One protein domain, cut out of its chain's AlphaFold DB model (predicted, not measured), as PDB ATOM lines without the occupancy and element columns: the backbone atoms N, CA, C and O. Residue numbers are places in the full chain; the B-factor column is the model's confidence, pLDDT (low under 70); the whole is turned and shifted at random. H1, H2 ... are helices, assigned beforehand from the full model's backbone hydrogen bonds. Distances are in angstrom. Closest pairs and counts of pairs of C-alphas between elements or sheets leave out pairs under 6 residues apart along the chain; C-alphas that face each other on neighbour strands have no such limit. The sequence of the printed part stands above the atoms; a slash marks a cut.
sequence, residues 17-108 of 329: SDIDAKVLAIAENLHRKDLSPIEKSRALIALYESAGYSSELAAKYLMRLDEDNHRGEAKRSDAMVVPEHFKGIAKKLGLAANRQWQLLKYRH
ATOM      1  N   SER A  17      34.019  41.995 -41.033       82.00
ATOM      2  CA  SER A  17      34.057  43.339 -40.463       82.00
ATOM      3  C   SER A  17      35.514  43.811 -40.393       82.00
ATOM      4  O   SER A  17      36.421  42.994 -40.211       82.00
ATOM      5  N   ASP A  18      35.757  45.119 -40.497       81.38
ATOM      6  CA  ASP A  18      37.118  45.673 -40.413       81.38
ATOM      7  C   ASP A  18      37.842  45.232 -39.131       81.38
ATOM      8  O   ASP A  18      39.051  44.992 -39.131       81.38
ATOM      9  N   ILE A  19      37.093  45.078 -38.035       81.56
ATOM     10  CA  ILE A  19      37.607  44.574 -36.760       81.56
ATOM     11  C   ILE A  19      37.973  43.094 -36.882       81.56
ATOM     12  O   ILE A  19      39.066  42.716 -36.475       81.56
ATOM     13  N   ASP A  20      37.121  42.249 -37.464       83.62
ATOM     14  CA  ASP A  20      37.424  40.822 -37.626       83.62
ATOM     15  C   ASP A  20      38.618  40.575 -38.552       83.62
ATOM     16  O   ASP A  20      39.448  39.709 -38.267       83.62
ATOM     17  N   ALA A  21      38.742  41.357 -39.628       84.56
ATOM     18  CA  ALA A  21      39.899  41.317 -40.514       84.56
ATOM     19  C   ALA A  21      41.187  41.708 -39.765       84.56
ATOM     20  O   ALA A  21      42.201  41.015 -39.873       84.56
ATOM     21  N   LYS A  22      41.139  42.765 -38.939       84.56
ATOM     22  CA  LYS A  22      42.266  43.171 -38.080       84.56
ATOM     23  C   LYS A  22      42.608  42.129 -37.021       84.56
ATOM     24  O   LYS A  22      43.785  41.849 -36.823       84.56
ATOM     25  N   VAL A  23      41.608  41.548 -36.352       86.44
ATOM     26  CA  VAL A  23      41.808  40.475 -35.364       86.44
ATOM     27  C   VAL A  23      42.554  39.315 -36.009       86.44
ATOM     28  O   VAL A  23      43.516  38.832 -35.422       86.44
ATOM     29  N   LEU A  24      42.152  38.901 -37.213       83.81
ATOM     30  CA  LEU A  24      42.802  37.806 -37.928       83.81
ATOM     31  C   LEU A  24      44.256  38.148 -38.284       83.81
ATOM     32  O   LEU A  24      45.160  37.392 -37.937       83.81
ATOM     33  N   ALA A  25      44.493  39.323 -38.877       85.31
ATOM     34  CA  ALA A  25      45.837  39.775 -39.243       85.31
ATOM     35  C   ALA A  25      46.774  39.906 -38.026       85.31
ATOM     36  O   ALA A  25      47.962  39.584 -38.094       85.31
ATOM     37  N   ILE A  26      46.256  40.377 -36.889       84.94
ATOM     38  CA  ILE A  26      47.035  40.517 -35.655       84.94
ATOM     39  C   ILE A  26      47.247  39.161 -34.980       84.94
ATOM     40  O   ILE A  26      48.346  38.909 -34.493       84.94
ATOM     41  N   ALA A  27      46.257  38.267 -34.982       84.19
ATOM     42  CA  ALA A  27      46.398  36.918 -34.438       84.19
ATOM     43  C   ALA A  27      47.491  36.120 -35.170       84.19
ATOM     44  O   ALA A  27      48.334  35.496 -34.522       84.19
ATOM     45  N   GLU A  28      47.539  36.200 -36.502       81.31
ATOM     46  CA  GLU A  28      48.602  35.577 -37.301       81.31
ATOM     47  C   GLU A  28      49.986  36.137 -36.939       81.31
ATOM     48  O   GLU A  28      50.927  35.377 -36.698       81.31
ATOM     49  N   ASN A  29      50.101  37.462 -36.807       82.06
ATOM     50  CA  ASN A  29      51.360  38.111 -36.441       82.06
ATOM     51  C   ASN A  29      51.791  37.826 -34.992       82.06
ATOM     52  O   ASN A  29      52.977  37.631 -34.735       82.06
ATOM     53  N   LEU A  30      50.862  37.746 -34.037       85.62
ATOM     54  CA  LEU A  30      51.164  37.455 -32.627       85.62
ATOM     55  C   LEU A  30      51.776  36.063 -32.427       85.62
ATOM     56  O   LEU A  30      52.593  35.859 -31.516       85.62
ATOM     57  N   HIS A  31      51.396  35.107 -33.276       82.69
ATOM     58  CA  HIS A  31      51.888  33.731 -33.240       82.69
ATOM     59  C   HIS A  31      53.242  33.535 -33.927       82.69
ATOM     60  O   HIS A  31      53.828  32.455 -33.824       82.69
ATOM     61  N   ARG A  32      53.800  34.578 -34.550       85.62
ATOM     62  CA  ARG A  32      55.167  34.543 -35.066       85.62
ATOM     63  C   ARG A  32      56.189  34.355 -33.941       85.62
ATOM     64  O   ARG A  32      56.077  34.937 -32.854       85.62
ATOM     65  N   LYS A  33      57.187  33.505 -34.202       79.19
ATOM     66  CA  LYS A  33      58.253  33.169 -33.242       79.19
ATOM     67  C   LYS A  33      59.299  34.272 -33.112       79.19
ATOM     68  O   LYS A  33      59.906  34.382 -32.057       79.19
ATOM     69  N   ASP A  34      59.493  35.050 -34.168       83.44
ATOM     70  CA  ASP A  34      60.500  36.105 -34.267       83.44
ATOM     71  C   ASP A  34      60.039  37.452 -33.697       83.44
ATOM     72  O   ASP A  34      60.869  38.327 -33.493       83.44
ATOM     73  N   LEU A  35      58.746  37.613 -33.394       83.69
ATOM     74  CA  LEU A  35      58.240  38.849 -32.799       83.69
ATOM     75  C   LEU A  35      58.713  39.009 -31.345       83.69
ATOM     76  O   LEU A  35      58.481  38.123 -30.509       83.69
ATOM     77  N   SER A  36      59.265  40.179 -31.021       83.69
ATOM     78  CA  SER A  36      59.655  40.531 -29.658       83.69
ATOM     79  C   SER A  36      58.417  40.696 -28.755       83.69
ATOM     80  O   SER A  36      57.316  41.012 -29.226       83.69
ATOM     81  N   PRO A  37      58.529  40.486 -27.428       84.19
ATOM     82  CA  PRO A  37      57.413  40.698 -26.505       84.19
ATOM     83  C   PRO A  37      56.801  42.106 -26.580       84.19
ATOM     84  O   PRO A  37      55.594  42.248 -26.375       84.19
ATOM     85  N   ILE A  38      57.598  43.132 -26.900       84.75
ATOM     86  CA  ILE A  38      57.111  44.508 -27.084       84.75
ATOM     87  C   ILE A  38      56.346  44.650 -28.383       84.75
ATOM     88  O   ILE A  38      55.290  45.275 -28.388       84.75
ATOM     89  N   GLU A  39      56.828  44.075 -29.479       87.31
ATOM     90  CA  GLU A  39      56.092  44.102 -30.743       87.31
ATOM     91  C   GLU A  39      54.725  43.431 -30.581       87.31
ATOM     92  O   GLU A  39      53.705  43.979 -31.001       87.31
ATOM     93  N   LYS A  40      54.680  42.305 -29.855       90.38
ATOM     94  CA  LYS A  40      53.422  41.634 -29.489       90.38
ATOM     95  C   LYS A  40      52.536  42.529 -28.623       90.38
ATOM     96  O   LYS A  40      51.328  42.589 -28.844       90.38
ATOM     97  N   SER A  41      53.124  43.243 -27.664       90.56
ATOM     98  CA  SER A  41      52.420  44.218 -26.824       90.56
ATOM     99  C   SER A  41      51.800  45.347 -27.654       90.56
ATOM    100  O   SER A  41      50.603  45.603 -27.541       90.56
ATOM    101  N   ARG A  42      52.578  45.968 -28.549       89.56
ATOM    102  CA  ARG A  42      52.128  47.049 -29.441       89.56
ATOM    103  C   ARG A  42      50.997  46.587 -30.356       89.56
ATOM    104  O   ARG A  42      49.997  47.287 -30.476       89.56
ATOM    105  N   ALA A  43      51.118  45.393 -30.937       91.12
ATOM    106  CA  ALA A  43      50.070  44.807 -31.770       91.12
ATOM    107  C   ALA A  43      48.769  44.570 -30.980       91.12
ATOM    108  O   ALA A  43      47.686  44.901 -31.460       91.12
ATOM    109  N   LEU A  44      48.866  44.053 -29.748       93.62
ATOM    110  CA  LEU A  44      47.711  43.866 -28.861       93.62
ATOM    111  C   LEU A  44      47.043  45.189 -28.477       93.62
ATOM    112  O   LEU A  44      45.817  45.273 -28.488       93.62
ATOM    113  N   ILE A  45      47.829  46.216 -28.152       92.19
ATOM    114  CA  ILE A  45      47.309  47.550 -27.822       92.19
ATOM    115  C   ILE A  45      46.542  48.118 -29.014       92.19
ATOM    116  O   ILE A  45      45.369  48.452 -28.872       92.19
ATOM    117  N   ALA A  46      47.166  48.134 -30.196       90.88
ATOM    118  CA  ALA A  46      46.542  48.640 -31.414       90.88
ATOM    119  C   ALA A  46      45.235  47.901 -31.741       90.88
ATOM    120  O   ALA A  46      44.254  48.523 -32.151       90.88
ATOM    121  N   LEU A  47      45.193  46.581 -31.517       92.94
ATOM    122  CA  LEU A  47      43.982  45.791 -31.703       92.94
ATOM    123  C   LEU A  47      42.856  46.248 -30.771       92.94
ATOM    124  O   LEU A  47      41.764  46.564 -31.247       92.94
ATOM    125  N   TYR A  48      43.104  46.275 -29.462       94.75
ATOM    126  CA  TYR A  48      42.069  46.623 -28.489       94.75
ATOM    127  C   TYR A  48      41.587  48.057 -28.640       94.75
ATOM    128  O   TYR A  48      40.379  48.289 -28.604       94.75
ATOM    129  N   GLU A  49      42.500  48.994 -28.887       93.38
ATOM    130  CA  GLU A  49      42.152  50.395 -29.107       93.38
ATOM    131  C   GLU A  49      41.306  50.555 -30.371       93.38
ATOM    132  O   GLU A  49      40.287  51.243 -30.342       93.38
ATOM    133  N   SER A  50      41.630  49.826 -31.449       89.69
ATOM    134  CA  SER A  50      40.807  49.817 -32.666       89.69
ATOM    135  C   SER A  50      39.410  49.218 -32.465       89.69
ATOM    136  O   SER A  50      38.494  49.529 -33.221       89.69
ATOM    137  N   ALA A  51      39.242  48.388 -31.435       90.25
ATOM    138  CA  ALA A  51      37.965  47.821 -31.021       90.25
ATOM    139  C   ALA A  51      37.244  48.660 -29.944       90.25
ATOM    140  O   ALA A  51      36.214  48.225 -29.427       90.25
ATOM    141  N   GLY A  52      37.768  49.845 -29.606       93.56
ATOM    142  CA  GLY A  52      37.162  50.780 -28.653       93.56
ATOM    143  C   GLY A  52      37.524  50.537 -27.185       93.56
ATOM    144  O   GLY A  52      36.857  51.069 -26.298       93.56
ATOM    145  N   TYR A  53      38.562  49.749 -26.899       95.25
ATOM    146  CA  TYR A  53      39.012  49.455 -25.537       95.25
ATOM    147  C   TYR A  53      40.394  50.056 -25.283       95.25
ATOM    148  O   TYR A  53      41.360  49.686 -25.947       95.25
ATOM    149  N   SER A  54      40.520  50.936 -24.282       95.38
ATOM    150  CA  SER A  54      41.846  51.414 -23.870       95.38
ATOM    151  C   SER A  54      42.696  50.253 -23.354       95.38
ATOM    152  O   SER A  54      42.173  49.281 -22.800       95.38
ATOM    153  N   SER A  55      44.015  50.365 -23.484       91.88
ATOM    154  CA  SER A  55      44.936  49.338 -22.986       91.88
ATOM    155  C   SER A  55      44.775  49.061 -21.478       91.88
ATOM    156  O   SER A  55      44.851  47.905 -21.054       91.88
ATOM    157  N   GLU A  56      44.481  50.077 -20.656       92.31
ATOM    158  CA  GLU A  56      44.217  49.893 -19.224       92.31
ATOM    159  C   GLU A  56      42.907  49.137 -18.978       92.31
ATOM    160  O   GLU A  56      42.846  48.273 -18.098       92.31
ATOM    161  N   LEU A  57      41.857  49.448 -19.745       95.00
ATOM    162  CA  LEU A  57      40.568  48.768 -19.644       95.00
ATOM    163  C   LEU A  57      40.673  47.314 -20.117       95.00
ATOM    164  O   LEU A  57      40.204  46.409 -19.426       95.00
ATOM    165  N   ALA A  58      41.360  47.077 -21.235       95.69
ATOM    166  CA  ALA A  58      41.638  45.744 -21.755       95.69
ATOM    167  C   ALA A  58      42.414  44.896 -20.738       95.69
ATOM    168  O   ALA A  58      42.047  43.749 -20.487       95.69
ATOM    169  N   ALA A  59      43.423  45.466 -20.067       94.31
ATOM    170  CA  ALA A  59      44.154  44.770 -19.012       94.31
ATOM    171  C   ALA A  59      43.244  44.372 -17.833       94.31
ATOM    172  O   ALA A  59      43.352  43.255 -17.328       94.31
ATOM    173  N   LYS A  60      42.318  45.245 -17.412       93.62
ATOM    174  CA  LYS A  60      41.331  44.911 -16.368       93.62
ATOM    175  C   LYS A  60      40.403  43.781 -16.816       93.62
ATOM    176  O   LYS A  60      40.164  42.852 -16.048       93.62
ATOM    177  N   TYR A  61      39.893  43.841 -18.048       95.12
ATOM    178  CA  TYR A  61      39.017  42.799 -18.585       95.12
ATOM    179  C   TYR A  61      39.724  41.452 -18.719       95.12
ATOM    180  O   TYR A  61      39.154  40.438 -18.334       95.12
ATOM    181  N   LEU A  62      40.971  41.425 -19.188       94.62
ATOM    182  CA  LEU A  62      41.749  40.188 -19.296       94.62
ATOM    183  C   LEU A  62      42.039  39.563 -17.937       94.62
ATOM    184  O   LEU A  62      41.896  38.353 -17.792       94.62
ATOM    185  N   MET A  63      42.391  40.378 -16.940       91.50
ATOM    186  CA  MET A  63      42.568  39.896 -15.570       91.50
ATOM    187  C   MET A  63      41.272  39.278 -15.039       91.50
ATOM    188  O   MET A  63      41.296  38.204 -14.448       91.50
ATOM    189  N   ARG A  64      40.125  39.908 -15.319       89.88
ATOM    190  CA  ARG A  64      38.825  39.367 -14.920       89.88
ATOM    191  C   ARG A  64      38.491  38.048 -15.621       89.88
ATOM    192  O   ARG A  64      38.034  37.121 -14.962       89.88
ATOM    193  N   LEU A  65      38.743  37.946 -16.927       90.81
ATOM    194  CA  LEU A  65      38.541  36.701 -17.675       90.81
ATOM    195  C   LEU A  65      39.433  35.574 -17.158       90.81
ATOM    196  O   LEU A  65      38.997  34.429 -17.088       90.81
ATOM    197  N   ASP A  66      40.669  35.892 -16.784       89.75
ATOM    198  CA  ASP A  66      41.569  34.922 -16.178       89.75
ATOM    199  C   ASP A  66      41.040  34.430 -14.822       89.75
ATOM    200  O   ASP A  66      40.983  33.225 -14.584       89.75
ATOM    201  N   GLU A  67      40.564  35.335 -13.963       85.06
ATOM    202  CA  GLU A  67      39.929  34.971 -12.690       85.06
ATOM    203  C   GLU A  67      38.695  34.080 -12.874       85.06
ATOM    204  O   GLU A  67      38.546  33.098 -12.142       85.06
ATOM    205  N   ASP A  68      37.828  34.414 -13.835       83.06
ATOM    206  CA  ASP A  68      36.614  33.651 -14.145       83.06
ATOM    207  C   ASP A  68      36.962  32.221 -14.600       83.06
ATOM    208  O   ASP A  68      36.307  31.264 -14.181       83.06
ATOM    209  N   ASN A  69      38.043  32.054 -15.372       81.56
ATOM    210  CA  ASN A  69      38.531  30.738 -15.797       81.56
ATOM    211  C   ASN A  69      39.089  29.898 -14.632       81.56
ATOM    212  O   ASN A  69      38.972  28.674 -14.659       81.56
ATOM    213  N   HIS A  70      39.691  30.524 -13.612       73.19
ATOM    214  CA  HIS A  70      40.343  29.810 -12.501       73.19
ATOM    215  C   HIS A  70      39.432  29.555 -11.292       73.19
ATOM    216  O   HIS A  70      39.641  28.582 -10.568       73.19
ATOM    217  N   ARG A  71      38.457  30.429 -11.009       64.94
ATOM    218  CA  ARG A  71      37.640  30.345  -9.779       64.94
ATOM    219  C   ARG A  71      36.316  29.601  -9.947       64.94
ATOM    220  O   ARG A  71      35.637  29.372  -8.945       64.94
ATOM    221  N   GLY A  72      35.953  29.219 -11.172       58.41
ATOM    222  CA  GLY A  72      34.586  28.802 -11.478       58.41
ATOM    223  C   GLY A  72      33.599  29.955 -11.266       58.41
ATOM    224  O   GLY A  72      33.949  31.013 -10.744       58.41
ATOM    225  N   GLU A  73      32.346  29.772 -11.670       51.97
ATOM    226  CA  GLU A  73      31.308  30.816 -11.703       51.97
ATOM    227  C   GLU A  73      30.825  31.319 -10.322       51.97
ATOM    228  O   GLU A  73      29.659  31.679 -10.163       51.97
ATOM    229  N   ALA A  74      31.682  31.388  -9.301       51.31
ATOM    230  CA  ALA A  74      31.408  32.119  -8.068       51.31
ATOM    231  C   ALA A  74      31.396  33.632  -8.366       51.31
ATOM    232  O   ALA A  74      32.311  34.386  -8.020       51.31
ATOM    233  N   LYS A  75      30.352  34.063  -9.078       59.09
ATOM    234  CA  LYS A  75      30.075  35.441  -9.457       59.09
ATOM    235  C   LYS A  75      29.823  36.223  -8.181       59.09
ATOM    236  O   LYS A  75      28.799  36.049  -7.524       59.09
ATOM    237  N   ARG A  76      30.767  37.086  -7.820       62.28
ATOM    238  CA  ARG A  76      30.461  38.140  -6.861       62.28
ATOM    239  C   ARG A  76      29.534  39.135  -7.556       62.28
ATOM    240  O   ARG A  76      29.752  39.460  -8.722       62.28
ATOM    241  N   SER A  77      28.493  39.584  -6.865       61.00
ATOM    242  CA  SER A  77      27.502  40.524  -7.404       61.00
ATOM    243  C   SER A  77      28.091  41.898  -7.757       61.00
ATOM    244  O   SER A  77      27.485  42.635  -8.525       61.00
ATOM    245  N   ASP A  78      29.271  42.222  -7.229       69.75
ATOM    246  CA  ASP A  78      30.047  43.444  -7.470       69.75
ATOM    247  C   ASP A  78      31.125  43.289  -8.561       69.75
ATOM    248  O   ASP A  78      31.860  44.235  -8.852       69.75
ATOM    249  N   ALA A  79      31.259  42.107  -9.168       71.38
ATOM    250  CA  ALA A  79      32.306  41.858 -10.146       71.38
ATOM    251  C   ALA A  79      32.062  42.622 -11.457       71.38
ATOM    252  O   ALA A  79      30.965  42.618 -12.017       71.38
ATOM    253  N   MET A  80      33.129  43.224 -11.989       82.81
ATOM    254  CA  MET A  80      33.109  43.874 -13.297       82.81
ATOM    255  C   MET A  80      32.671  42.883 -14.383       82.81
ATOM    256  O   MET A  80      33.297  41.840 -14.580       82.81
ATOM    257  N   VAL A  81      31.623  43.240 -15.122       86.06
ATOM    258  CA  VAL A  81      31.137  42.443 -16.251       86.06
ATOM    259  C   VAL A  81      31.995  42.736 -17.476       86.06
ATOM    260  O   VAL A  81      32.097  43.879 -17.919       86.06
ATOM    261  N   VAL A  82      32.616  41.696 -18.033       91.19
ATOM    262  CA  VAL A  82      33.394  41.806 -19.273       91.19
ATOM    263  C   VAL A  82      32.438  41.782 -20.475       91.19
ATOM    264  O   VAL A  82      31.681  40.812 -20.601       91.19
ATOM    265  N   PRO A  83      32.457  42.795 -21.367       94.12
ATOM    266  CA  PRO A  83      31.597  42.835 -22.548       94.12
ATOM    267  C   PRO A  83      31.798  41.624 -23.465       94.12
ATOM    268  O   PRO A  83      32.929  41.208 -23.712       94.12
ATOM    269  N   GLU A  84      30.715  41.091 -24.035       92.69
ATOM    270  CA  GLU A  84      30.788  39.892 -24.886       92.69
ATOM    271  C   GLU A  84      31.612  40.125 -26.160       92.69
ATOM    272  O   GLU A  84      32.386  39.265 -26.574       92.69
ATOM    273  N   HIS A  85      31.534  41.333 -26.723       93.88
ATOM    274  CA  HIS A  85      32.385  41.751 -27.837       93.88
ATOM    275  C   HIS A  85      33.884  41.635 -27.496       93.88
ATOM    276  O   HIS A  85      34.654  41.066 -28.271       93.88
ATOM    277  N   PHE A  86      34.289  42.067 -26.293       95.25
ATOM    278  CA  PHE A  86      35.668  41.931 -25.817       95.25
ATOM    279  C   PHE A  86      36.076  40.461 -25.669       95.25
ATOM    280  O   PHE A  86      37.156  40.074 -26.117       95.25
ATOM    281  N   LYS A  87      35.208  39.620 -25.087       94.38
ATOM    282  CA  LYS A  87      35.462  38.172 -24.969       94.38
ATOM    283  C   LYS A  87      35.661  37.526 -26.334       94.38
ATOM    284  O   LYS A  87      36.574  36.719 -26.497       94.38
ATOM    285  N   GLY A  88      34.835  37.902 -27.310       93.19
ATOM    286  CA  GLY A  88      34.938  37.437 -28.688       93.19
ATOM    287  C   GLY A  88      36.301  37.755 -29.302       93.19
ATOM    288  O   GLY A  88      36.944  36.858 -29.844       93.19
ATOM    289  N   ILE A  89      36.771  38.999 -29.161       93.50
ATOM    290  CA  ILE A  89      38.099  39.424 -29.633       93.50
ATOM    291  C   ILE A  89      39.208  38.649 -28.915       93.50
ATOM    292  O   ILE A  89      40.035  38.015 -29.568       93.50
ATOM    293  N   ALA A  90      39.199  38.644 -27.579       94.25
ATOM    294  CA  ALA A  90      40.228  37.988 -26.773       94.25
ATOM    295  C   ALA A  90      40.331  36.483 -27.075       94.25
ATOM    296  O   ALA A  90      41.430  35.936 -27.136       94.25
ATOM    297  N   LYS A  91      39.197  35.813 -27.313       93.06
ATOM    298  CA  LYS A  91      39.152  34.394 -27.681       93.06
ATOM    299  C   LYS A  91      39.704  34.141 -29.086       93.06
ATOM    300  O   LYS A  91      40.442  33.177 -29.278       93.06
ATOM    301  N   LYS A  92      39.373  34.997 -30.060       92.62
ATOM    302  CA  LYS A  92      39.835  34.871 -31.456       92.62
ATOM    303  C   LYS A  92      41.351  35.007 -31.604       92.62
ATOM    304  O   LYS A  92      41.910  34.428 -32.526       92.62
ATOM    305  N   LEU A  93      42.015  35.709 -30.684       91.12
ATOM    306  CA  LEU A  93      43.474  35.837 -30.678       91.12
ATOM    307  C   LEU A  93      44.212  34.514 -30.424       91.12
ATOM    308  O   LEU A  93      45.401  34.440 -30.699       91.12
ATOM    309  N   GLY A  94      43.550  33.488 -29.875       89.06
ATOM    310  CA  GLY A  94      44.175  32.181 -29.628       89.06
ATOM    311  C   GLY A  94      45.208  32.158 -28.493       89.06
ATOM    312  O   GLY A  94      45.898  31.159 -28.312       89.06
ATOM    313  N   LEU A  95      45.301  33.230 -27.699       90.94
ATOM    314  CA  LEU A  95      46.178  33.332 -26.530       90.94
ATOM    315  C   LEU A  95      45.378  33.201 -25.228       90.94
ATOM    316  O   LEU A  95      44.230  33.632 -25.152       90.94
ATOM    317  N   ALA A  96      45.993  32.692 -24.160       92.19
ATOM    318  CA  ALA A  96      45.379  32.716 -22.828       92.19
ATOM    319  C   ALA A  96      45.193  34.159 -22.318       92.19
ATOM    320  O   ALA A  96      46.038  35.021 -22.580       92.19
ATOM    321  N   ALA A  97      44.135  34.418 -21.541       93.88
ATOM    322  CA  ALA A  97      43.832  35.754 -21.015       93.88
ATOM    323  C   ALA A  97      44.991  36.334 -20.181       93.88
ATOM    324  O   ALA A  97      45.415  37.463 -20.427       93.88
ATOM    325  N   ASN A  98      45.593  35.532 -19.290       92.31
ATOM    326  CA  ASN A  98      46.800  35.916 -18.550       92.31
ATOM    327  C   ASN A  98      47.970  36.300 -19.475       92.31
ATOM    328  O   ASN A  98      48.680  37.272 -19.224       92.31
ATOM    329  N   ARG A  99      48.162  35.585 -20.593       92.31
ATOM    330  CA  ARG A  99      49.247  35.895 -21.534       92.31
ATOM    331  C   ARG A  99      49.013  37.224 -22.250       92.31
ATOM    332  O   ARG A  99      49.948  38.007 -22.394       92.31
ATOM    333  N   GLN A 100      47.781  37.486 -22.677       94.69
ATOM    334  CA  GLN A 100      47.403  38.771 -23.271       94.69
ATOM    335  C   GLN A 100      47.611  39.906 -22.253       94.69
ATOM    336  O   GLN A 100      48.207  40.930 -22.578       94.69
ATOM    337  N   TRP A 101      47.218  39.689 -20.992       95.19
ATOM    338  CA  TRP A 101      47.410  40.650 -19.903       95.19
ATOM    339  C   TRP A 101      48.892  40.949 -19.634       95.19
ATOM    340  O   TRP A 101      49.273  42.115 -19.533       95.19
ATOM    341  N   GLN A 102      49.738  39.917 -19.587       92.50
ATOM    342  CA  GLN A 102      51.191  40.057 -19.452       92.50
ATOM    343  C   GLN A 102      51.784  40.953 -20.536       92.50
ATOM    344  O   GLN A 102      52.524  41.887 -20.237       92.50
ATOM    345  N   LEU A 103      51.422  40.693 -21.794       93.00
ATOM    346  CA  LEU A 103      51.905  41.473 -22.926       93.00
ATOM    347  C   LEU A 103      51.460  42.933 -22.823       93.00
ATOM    348  O   LEU A 103      52.277  43.822 -23.041       93.00
ATOM    349  N   LEU A 104      50.222  43.212 -22.404       94.06
ATOM    350  CA  LEU A 104      49.785  44.593 -22.164       94.06
ATOM    351  C   LEU A 104      50.584  45.284 -21.052       94.06
ATOM    352  O   LEU A 104      50.792  46.491 -21.126       94.06
ATOM    353  N   LYS A 105      51.061  44.552 -20.038       92.44
ATOM    354  CA  LYS A 105      51.898  45.112 -18.963       92.44
ATOM    355  C   LYS A 105      53.320  45.427 -19.408       92.44
ATOM    356  O   LYS A 105      53.901  46.399 -18.930       92.44
ATOM    357  N   TYR A 106      53.858  44.663 -20.351       90.81
ATOM    358  CA  TYR A 106      55.202  44.880 -20.887       90.81
ATOM    359  C   TYR A 106      55.367  46.211 -21.625       90.81
ATOM    360  O   TYR A 106      56.493  46.674 -21.756       90.81
ATOM    361  N   ARG A 107      54.272  46.885 -22.012       86.94
ATOM    362  CA  ARG A 107      54.306  48.229 -22.624       86.94
ATOM    363  C   ARG A 107      55.041  49.279 -21.789       86.94
ATOM    364  O   ARG A 107      55.427  50.311 -22.317       86.94
ATOM    365  N   HIS A 108      55.130  49.054 -20.479       87.12
ATOM    366  CA  HIS A 108      55.758  49.975 -19.538       87.12
ATOM    367  C   HIS A 108      57.271  49.761 -19.418       87.12
ATOM    368  O   HIS A 108      57.919  50.491 -18.681       87.12
TER     369      HIS A 108
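This is residues 17 to 108 of the 329 residues of an uncharacterized protein of Nitrososphaera viennensis EN76 (UniProt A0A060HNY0). Two pairs of helices are set crosswise: the hairpin of H1 and H2, side by side and running opposite ways, and the pair H3 and H5, with H5 crossing H2. The short H4 lies between H1 and H3 and packs on H1, while residues 70 to 78, of which 70 and 71 belong to H3 and the rest to the link from H3 to H4, stick out far from the hairpin. The printed part has 92 residues, with five named helices in the order H1, H2, H3, H4, H5 and no named strand; its class is all helix. It is compact, with a radius of gyration of the C-alphas of 13.0 A, and spans 41 by 28 by 20 A.

Find C-alpha 18 at (37.118, 45.673, -40.413); from there H1 runs through residues 18 to 30, 18.0 A from first to last C-alpha. After a short link, H2 takes residues 37 to 50 over 19.9 A. A tight link leads to H3, residues 55 to 71, the longest helix at 24.3 A; look for its start at C-alpha 55, (44.936, 49.338, -22.986). Further on you meet H4 at residues 84 to 92 and, after a tight link, H5 at residues 97 to 106, which ends at C-alpha 106, (55.202, 44.880, -20.887).

Start with the helical hairpin: H1 and H2 touch, closest at the C-alphas of Leu 30 and Lys 40, 5.7 A apart, at a shallow tilt of 7 degrees, opposite ways. H2 touches H5 about perpendicular, at 73 degrees, with the C-alphas of Ser 41 and Leu 103 closest at 4.8 A. H5 touches H3, closest at the C-alphas of Leu 62 and Ala 97, 5.2 A, opposite ways at a shallow tilt of 33 degrees, only just short of steep. H2 and H3 touch only at the corner, where the C-alphas of Ile 45 and Ser 55 are closest at 5.7 A. With residues 23 to 27 alone, H1 touches H4; the C-alphas of Val 23 and Ile 89 are closest, 6.9 A apart. H3 and H4 are close but not clearly touching, with the C-alphas of Leu 62 and Ala 90 closest at 7.9 A. H1 is apart from H3 and H5. In H1, H2, H3, H4 and H5, every O i to N i+4 pair is within hydrogen-bond range.

The two C-alphas farthest apart are those of Asp 34 and Ser 77, at 42.8 A. The printed part has no cut. Look at residues 72 to 83 for the long link from H3 to H4. Residues 71 to 78 have pLDDT under 70, against a mean of 86.5 over the printed part of this model.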